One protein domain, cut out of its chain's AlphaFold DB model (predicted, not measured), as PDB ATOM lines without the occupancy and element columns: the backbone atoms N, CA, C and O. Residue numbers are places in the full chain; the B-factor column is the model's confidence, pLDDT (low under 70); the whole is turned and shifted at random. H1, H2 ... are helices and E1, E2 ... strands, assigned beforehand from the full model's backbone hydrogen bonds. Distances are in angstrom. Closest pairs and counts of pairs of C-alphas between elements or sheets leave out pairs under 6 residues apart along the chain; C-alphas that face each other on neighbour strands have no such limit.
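AT A GLANCE: This is residues 2 to 56 of the 62 residues of an uncharacterized protein of Escherichia alba (UniProt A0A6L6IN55). A long two-stranded hairpin, E1 and E2, makes one end of a rod, and residues 2 to 12 of helix H1 stick out at the other; between them residues 18 to 33 form a loop with no named element. The printed part has 55 residues, with one named helix and two named strands in the order H1, E1, E2, class mixed. It is only just extended, close to loose, with a radius of gyration of the C-alphas of 15.6 A and spans of 54 by 22 by 17 A.

IN THESE COORDINATES: E1, residues 34 to 41, measures 20.7 A from first to last C-alpha and bends by 60 degrees at residue 37. E2, residues 49 to 55, measures 19.6 A and ends at C-alpha 55 (27.951, 37.604, 110.524). H1, residues 2 to 17, measures 22.7 A and begins at C-alpha 2 (5.443, 26.268, 94.589).

HOW THE PARTS SIT: E1 and E2, a hairpin, are antiparallel at 167 degrees, with N 36 and O 53 within hydrogen-bond range at 2.9 A. The closest C-alphas of H1 and E1, those of Leu 17 and Asp 34, are 7.7 A apart. H1 and E2 are apart. In H1 every O i to N i+4 pair is within hydrogen-bond range.

THE WHOLE: The C-alphas of Ser 2 and Ser 45, the two farthest apart, are 54.4 A apart. The printed part has no cut. The link from H1 to E1 is long. Residues 11 to 20 have pLDDT under 70.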
ATOM      1  N   SER A   2       5.118  25.393  93.447       71.94
ATOM      2  CA  SER A   2       5.443  26.268  94.589       71.94
ATOM      3  C   SER A   2       6.000  25.520  95.809       71.94
ATOM      4  O   SER A   2       6.980  25.958  96.403       71.94
ATOM      5  N   ASP A   3       5.447  24.350  96.133       75.81
ATOM      6  CA  ASP A   3       5.843  23.584  97.328       75.81
ATOM      7  C   ASP A   3       7.281  23.066  97.253       75.81
ATOM      8  O   ASP A   3       8.019  23.084  98.233       75.81
ATOM      9  N   ALA A   4       7.715  22.673  96.053       78.19
ATOM     10  CA  ALA A   4       9.087  22.248  95.804       78.19
ATOM     11  C   ALA A   4      10.091  23.394  96.007       78.19
ATOM     12  O   ALA A   4      11.203  23.154  96.470       78.19
ATOM     13  N   LEU A   5       9.704  24.637  95.691       77.25
ATOM     14  CA  LEU A   5      10.541  25.807  95.949       77.25
ATOM     15  C   LEU A   5      10.634  26.088  97.449       77.25
ATOM     16  O   LEU A   5      11.745  26.257  97.933       77.25
ATOM     17  N   ILE A   6       9.510  26.048  98.174       78.81
ATOM     18  CA  ILE A   6       9.444  26.270  99.631       78.81
ATOM     19  C   ILE A   6      10.280  25.236 100.394       78.81
ATOM     20  O   ILE A   6      11.057  25.593 101.281       78.81
ATOM     21  N   LEU A   7      10.168  23.957 100.028       76.94
ATOM     22  CA  LEU A   7      10.975  22.890 100.624       76.94
ATOM     23  C   LEU A   7      12.469  23.115 100.382       76.94
ATOM     24  O   LEU A   7      13.287  22.919 101.280       76.94
ATOM     25  N   ARG A   8      12.832  23.570  99.180       75.25
ATOM     26  CA  ARG A   8      14.226  23.813  98.806       75.25
ATOM     27  C   ARG A   8      14.810  25.028  99.529       75.25
ATOM     28  O   ARG A   8      15.945  24.948  99.989       75.25
ATOM     29  N   THR A   9      14.057  26.117  99.691       70.69
ATOM     30  CA  THR A   9      14.486  27.258 100.520       70.69
ATOM     31  C   THR A   9      14.592  26.885 101.994       70.69
ATOM     32  O   THR A   9      15.559  27.289 102.637       70.69
ATOM     33  N   GLY A  10      13.666  26.078 102.521       71.38
ATOM     34  CA  GLY A  10      13.742  25.559 103.889       71.38
ATOM     35  C   GLY A  10      14.994  24.707 104.127       71.38
ATOM     36  O   GLY A  10      15.700  24.915 105.112       71.38
ATOM     37  N   ALA A  11      15.319  23.816 103.186       67.56
ATOM     38  CA  ALA A  11      16.507  22.967 103.252       67.56
ATOM     39  C   ALA A  11      17.815  23.765 103.132       67.56
ATOM     40  O   ALA A  11      18.760  23.503 103.870       67.56
ATOM     41  N   LEU A  12      17.876  24.771 102.251       66.50
ATOM     42  CA  LEU A  12      19.047  25.650 102.128       66.50
ATOM     43  C   LEU A  12      19.255  26.499 103.389       66.50
ATOM     44  O   LEU A  12      20.384  26.628 103.859       66.50
ATOM     45  N   ALA A  13      18.175  27.017 103.980       66.25
ATOM     46  CA  ALA A  13      18.236  27.719 105.259       66.25
ATOM     47  C   ALA A  13      18.724  26.790 106.386       66.25
ATOM     48  O   ALA A  13      19.608  27.169 107.151       66.25
ATOM     49  N   GLN A  14      18.215  25.554 106.453       62.97
ATOM     50  CA  GLN A  14      18.665  24.532 107.408       62.97
ATOM     51  C   GLN A  14      20.126  24.116 107.203       62.97
ATOM     52  O   GLN A  14      20.849  23.942 108.180       62.97
ATOM     53  N   GLN A  15      20.587  23.991 105.959       63.53
ATOM     54  CA  GLN A  15      21.975  23.652 105.649       63.53
ATOM     55  C   GLN A  15      22.933  24.787 106.035       63.53
ATOM     56  O   GLN A  15      24.041  24.533 106.501       63.53
ATOM     57  N   GLN A  16      22.514  26.044 105.885       62.34
ATOM     58  CA  GLN A  16      23.304  27.188 106.337       62.34
ATOM     59  C   GLN A  16      23.351  27.273 107.870       62.34
ATOM     60  O   GLN A  16      24.400  27.553 108.444       62.34
ATOM     61  N   LEU A  17      22.245  26.926 108.538       62.19
ATOM     62  CA  LEU A  17      22.177  26.758 109.992       62.19
ATOM     63  C   LEU A  17      23.066  25.606 110.495       62.19
ATOM     64  O   LEU A  17      23.603  25.695 111.595       62.19
ATOM     65  N   SER A  18      23.243  24.535 109.709       59.53
ATOM     66  CA  SER A  18      23.985  23.337 110.128       59.53
ATOM     67  C   SER A  18      25.506  23.463 110.037       59.53
ATOM     68  O   SER A  18      26.208  22.581 110.528       59.53
ATOM     69  N   GLN A  19      26.038  24.503 109.386       65.94
ATOM     70  CA  GLN A  19      27.494  24.689 109.293       65.94
ATOM     71  C   GLN A  19      28.087  25.333 110.549       65.94
ATOM     72  O   GLN A  19      29.234  25.054 110.906       65.94
ATOM     73  N   SER A  20      27.304  26.146 111.260       67.00
ATOM     74  CA  SER A  20      27.743  26.781 112.497       67.00
ATOM     75  C   SER A  20      27.447  25.863 113.681       67.00
ATOM     76  O   SER A  20      26.296  25.607 114.023       67.00
ATOM     77  N   ARG A  21      28.492  25.333 114.329       81.00
ATOM     78  CA  ARG A  21      28.338  24.451 115.507       81.00
ATOM     79  C   ARG A  21      27.710  25.154 116.715       81.00
ATOM     80  O   ARG A  21      27.264  24.482 117.640       81.00
ATOM     81  N   TYR A  22      27.701  26.485 116.715       85.94
ATOM     82  CA  TYR A  22      27.176  27.311 117.794       85.94
ATOM     83  C   TYR A  22      26.102  28.243 117.239       85.94
ATOM     84  O   TYR A  22      26.342  28.968 116.280       85.94
ATOM     85  N   GLY A  23      24.918  28.228 117.850       86.44
ATOM     86  CA  GLY A  23      23.813  29.111 117.485       86.44
ATOM     87  C   GLY A  23      23.655  30.255 118.481       86.44
ATOM     88  O   GLY A  23      23.757  30.044 119.689       86.44
ATOM     89  N   LEU A  24      23.345  31.451 117.981       89.69
ATOM     90  CA  LEU A  24      22.941  32.595 118.795       89.69
ATOM     91  C   LEU A  24      21.501  32.973 118.450       89.69
ATOM     92  O   LEU A  24      21.166  33.195 117.289       89.69
ATOM     93  N   ARG A  25      20.650  33.084 119.470       90.50
ATOM     94  CA  ARG A  25      19.316  33.672 119.337       90.50
ATOM     95  C   ARG A  25      19.234  34.911 120.209       90.50
ATOM     96  O   ARG A  25      19.485  34.838 121.407       90.50
ATOM     97  N   VAL A  26      18.868  36.027 119.591       91.75
ATOM     98  CA  VAL A  26      18.551  37.277 120.281       91.75
ATOM     99  C   VAL A  26      17.036  37.429 120.257       91.75
ATOM    100  O   VAL A  26      16.408  37.225 119.216       91.75
ATOM    101  N   HIS A  27      16.447  37.724 121.415       93.75
ATOM    102  CA  HIS A  27      15.008  37.925 121.529       93.75
ATOM    103  C   HIS A  27      14.560  39.053 120.589       93.75
ATOM    104  O   HIS A  27      15.232  40.076 120.506       93.75
ATOM    105  N   GLU A  28      13.476  38.823 119.844       93.38
ATOM    106  CA  GLU A  28      12.920  39.766 118.855       93.38
ATOM    107  C   GLU A  28      13.884  40.197 117.730       93.38
ATOM    108  O   GLU A  28      13.643  41.182 117.036       93.38
ATOM    109  N   CYS A  29      14.954  39.435 117.472       88.06
ATOM    110  CA  CYS A  29      15.810  39.660 116.308       88.06
ATOM    111  C   CYS A  29      15.257  38.919 115.076       88.06
ATOM    112  O   CYS A  29      15.180  37.688 115.099       88.06
ATOM    113  N   PRO A  30      14.918  39.623 113.975       88.81
ATOM    114  CA  PRO A  30      14.409  38.988 112.758       88.81
ATOM    115  C   PRO A  30      15.526  38.406 111.879       88.81
ATOM    116  O   PRO A  30      15.250  37.730 110.887       88.81
ATOM    117  N   TRP A  31      16.789  38.691 112.204       87.00
ATOM    118  CA  TRP A  31      17.934  38.313 111.390       87.00
ATOM    119  C   TRP A  31      18.560  37.013 111.869       87.00
ATOM    120  O   TRP A  31      18.731  36.779 113.065       87.00
ATOM    121  N   PHE A  32      18.987  36.202 110.905       84.62
ATOM    122  CA  PHE A  32      19.880  35.095 111.193       84.62
ATOM    123  C   PHE A  32      21.273  35.630 111.554       84.62
ATOM    124  O   PHE A  32      21.863  36.396 110.789       84.62
ATOM    125  N   LEU A  33      21.773  35.222 112.722       88.56
ATOM    126  CA  LEU A  33      23.100  35.558 113.226       88.56
ATOM    127  C   LEU A  33      23.975  34.303 113.171       88.56
ATOM    128  O   LEU A  33      23.803  33.390 113.980       88.56
ATOM    129  N   ASP A  34      24.905  34.265 112.223       87.62
ATOM    130  CA  ASP A  34      25.876  33.177 112.122       87.62
ATOM    131  C   ASP A  34      27.077  33.464 113.028       87.62
ATOM    132  O   ASP A  34      27.715  34.514 112.909       87.62
ATOM    133  N   VAL A  35      27.381  32.557 113.958       90.06
ATOM    134  CA  VAL A  35      28.451  32.748 114.942       90.06
ATOM    135  C   VAL A  35      29.810  32.479 114.300       90.06
ATOM    136  O   VAL A  35      30.151  31.346 113.980       90.06
ATOM    137  N   LEU A  36      30.638  33.521 114.198       89.88
ATOM    138  CA  LEU A  36      31.995  33.419 113.660       89.88
ATOM    139  C   LEU A  36      33.015  33.019 114.736       89.88
ATOM    140  O   LEU A  36      33.894  32.194 114.501       89.88
ATOM    141  N   ARG A  37      32.927  33.635 115.921       91.62
ATOM    142  CA  ARG A  37      33.761  33.318 117.094       91.62
ATOM    143  C   ARG A  37      33.082  33.783 118.376       91.62
ATOM    144  O   ARG A  37      32.338  34.761 118.356       91.62
ATOM    145  N   PHE A  38      33.402  33.138 119.493       93.94
ATOM    146  CA  PHE A  38      32.962  33.581 120.813       93.94
ATOM    147  C   PHE A  38      34.063  33.413 121.863       93.94
ATOM    148  O   PHE A  38      34.946  32.563 121.723       93.94
ATOM    149  N   ARG A  39      34.004  34.219 122.927       96.25
ATOM    150  CA  ARG A  39      34.856  34.095 124.114       96.25
ATOM    151  C   ARG A  39      34.020  34.301 125.372       96.25
ATOM    152  O   ARG A  39      33.501  35.392 125.584       96.25
ATOM    153  N   GLY A  40      33.931  33.262 126.199       96.62
ATOM    154  CA  GLY A  40      33.294  33.317 127.514       96.62
ATOM    155  C   GLY A  40      34.289  33.678 128.618       96.62
ATOM    156  O   GLY A  40      35.454  33.270 128.582       96.62
ATOM    157  N   ARG A  41      33.830  34.452 129.600       97.94
ATOM    158  CA  ARG A  41      34.491  34.692 130.885       97.94
ATOM    159  C   ARG A  41      33.496  34.343 131.980       97.94
ATOM    160  O   ARG A  41      32.485  35.024 132.132       97.94
ATOM    161  N   GLU A  42      33.797  33.286 132.722       97.81
ATOM    162  CA  GLU A  42      32.972  32.798 133.824       97.81
ATOM    163  C   GLU A  42      33.841  32.605 135.064       97.81
ATOM    164  O   GLU A  42      34.968  32.114 134.980       97.81
ATOM    165  N   SER A  43      33.329  33.029 136.216       96.75
ATOM    166  CA  SER A  43      33.988  32.862 137.508       96.75
ATOM    167  C   SER A  43      32.937  32.765 138.608       96.75
ATOM    168  O   SER A  43      31.832  33.295 138.474       96.75
ATOM    169  N   LEU A  44      33.270  32.071 139.697       97.75
ATOM    170  CA  LEU A  44      32.356  31.903 140.823       97.75
ATOM    171  C   LEU A  44      32.010  33.264 141.430       97.75
ATOM    172  O   LEU A  44      32.888  34.086 141.684       97.75
ATOM    173  N   SER A  45      30.718  33.480 141.676       96.69
ATOM    174  CA  SER A  45      30.187  34.709 142.279       96.69
ATOM    175  C   SER A  45      30.489  35.994 141.490       96.69
ATOM    176  O   SER A  45      30.430  37.085 142.053       96.69
ATOM    177  N   GLN A  46      30.793  35.877 140.195       97.31
ATOM    178  CA  GLN A  46      30.950  36.997 139.266       97.31
ATOM    179  C   GLN A  46      29.933  36.869 138.125       97.31
ATOM    180  O   GLN A  46      29.562  35.751 137.757       97.31
ATOM    181  N   PRO A  47      29.473  37.987 137.536       97.75
ATOM    182  CA  PRO A  47      28.645  37.930 136.341       97.75
ATOM    183  C   PRO A  47      29.428  37.298 135.187       97.75
ATOM    184  O   PRO A  47      30.610  37.581 134.978       97.75
ATOM    185  N   TRP A  48      28.753  36.446 134.425       96.69
ATOM    186  CA  TRP A  48      29.304  35.882 133.203       96.69
ATOM    187  C   TRP A  48      29.310  36.932 132.092       96.69
ATOM    188  O   TRP A  48      28.445  37.808 132.027       96.69
ATOM    189  N   GLN A  49      30.280  36.832 131.189       97.44
ATOM    190  CA  GLN A  49      30.349  37.691 130.012       97.44
ATOM    191  C   GLN A  49      30.749  36.881 128.786       97.44
ATOM    192  O   GLN A  49      31.681  36.079 128.837       97.44
ATOM    193  N   TYR A  50      30.069  37.136 127.672       96.69
ATOM    194  CA  TYR A  50      30.360  36.525 126.383       96.69
ATOM    195  C   TYR A  50      30.575  37.606 125.331       96.69
ATOM    196  O   TYR A  50      29.676  38.397 125.055       96.69
ATOM    197  N   ASP A  51      31.752  37.596 124.713       97.12
ATOM    198  CA  ASP A  51      32.009  38.374 123.504       97.12
ATOM    199  C   ASP A  51      31.731  37.467 122.304       97.12
ATOM    200  O   ASP A  51      32.405  36.447 122.138       97.12
ATOM    201  N   ILE A  52      30.736  37.803 121.477       95.19
ATOM    202  CA  ILE A  52      30.320  36.986 120.328       95.19
ATOM    203  C   ILE A  52      30.412  37.827 119.058       95.19
ATOM    204  O   ILE A  52      29.746  38.851 118.926       95.19
ATOM    205  N   THR A  53      31.239  37.394 118.110       94.75
ATOM    206  CA  THR A  53      31.284  37.973 116.765       94.75
ATOM    207  C   THR A  53      30.371  37.168 115.858       94.75
ATOM    208  O   THR A  53      30.534  35.951 115.742       94.75
ATOM    209  N   VAL A  54      29.449  37.851 115.190       92.25
ATOM    210  CA  VAL A  54      28.494  37.236 114.267       92.25
ATOM    211  C   VAL A  54      28.603  37.847 112.878       92.25
ATOM    212  O   VAL A  54      28.992  39.007 112.735       92.25
ATOM    213  N   THR A  55      28.237  37.077 111.859       89.44
ATOM    214  CA  THR A  55      27.951  37.604 110.524       89.44
ATOM    215  C   THR A  55      26.438  37.662 110.315       89.44
ATOM    216  O   THR A  55      25.684  36.847 110.847       89.44
ATOM    217  N   CYS A  56      25.978  38.686 109.594       88.00
ATOM    218  CA  CYS A  56      24.560  38.932 109.359       88.00
ATOM    219  C   CYS A  56      24.347  39.450 107.927       88.00
ATOM    220  O   CYS A  56      25.041  40.386 107.520       88.00
TER     221      CYS A  56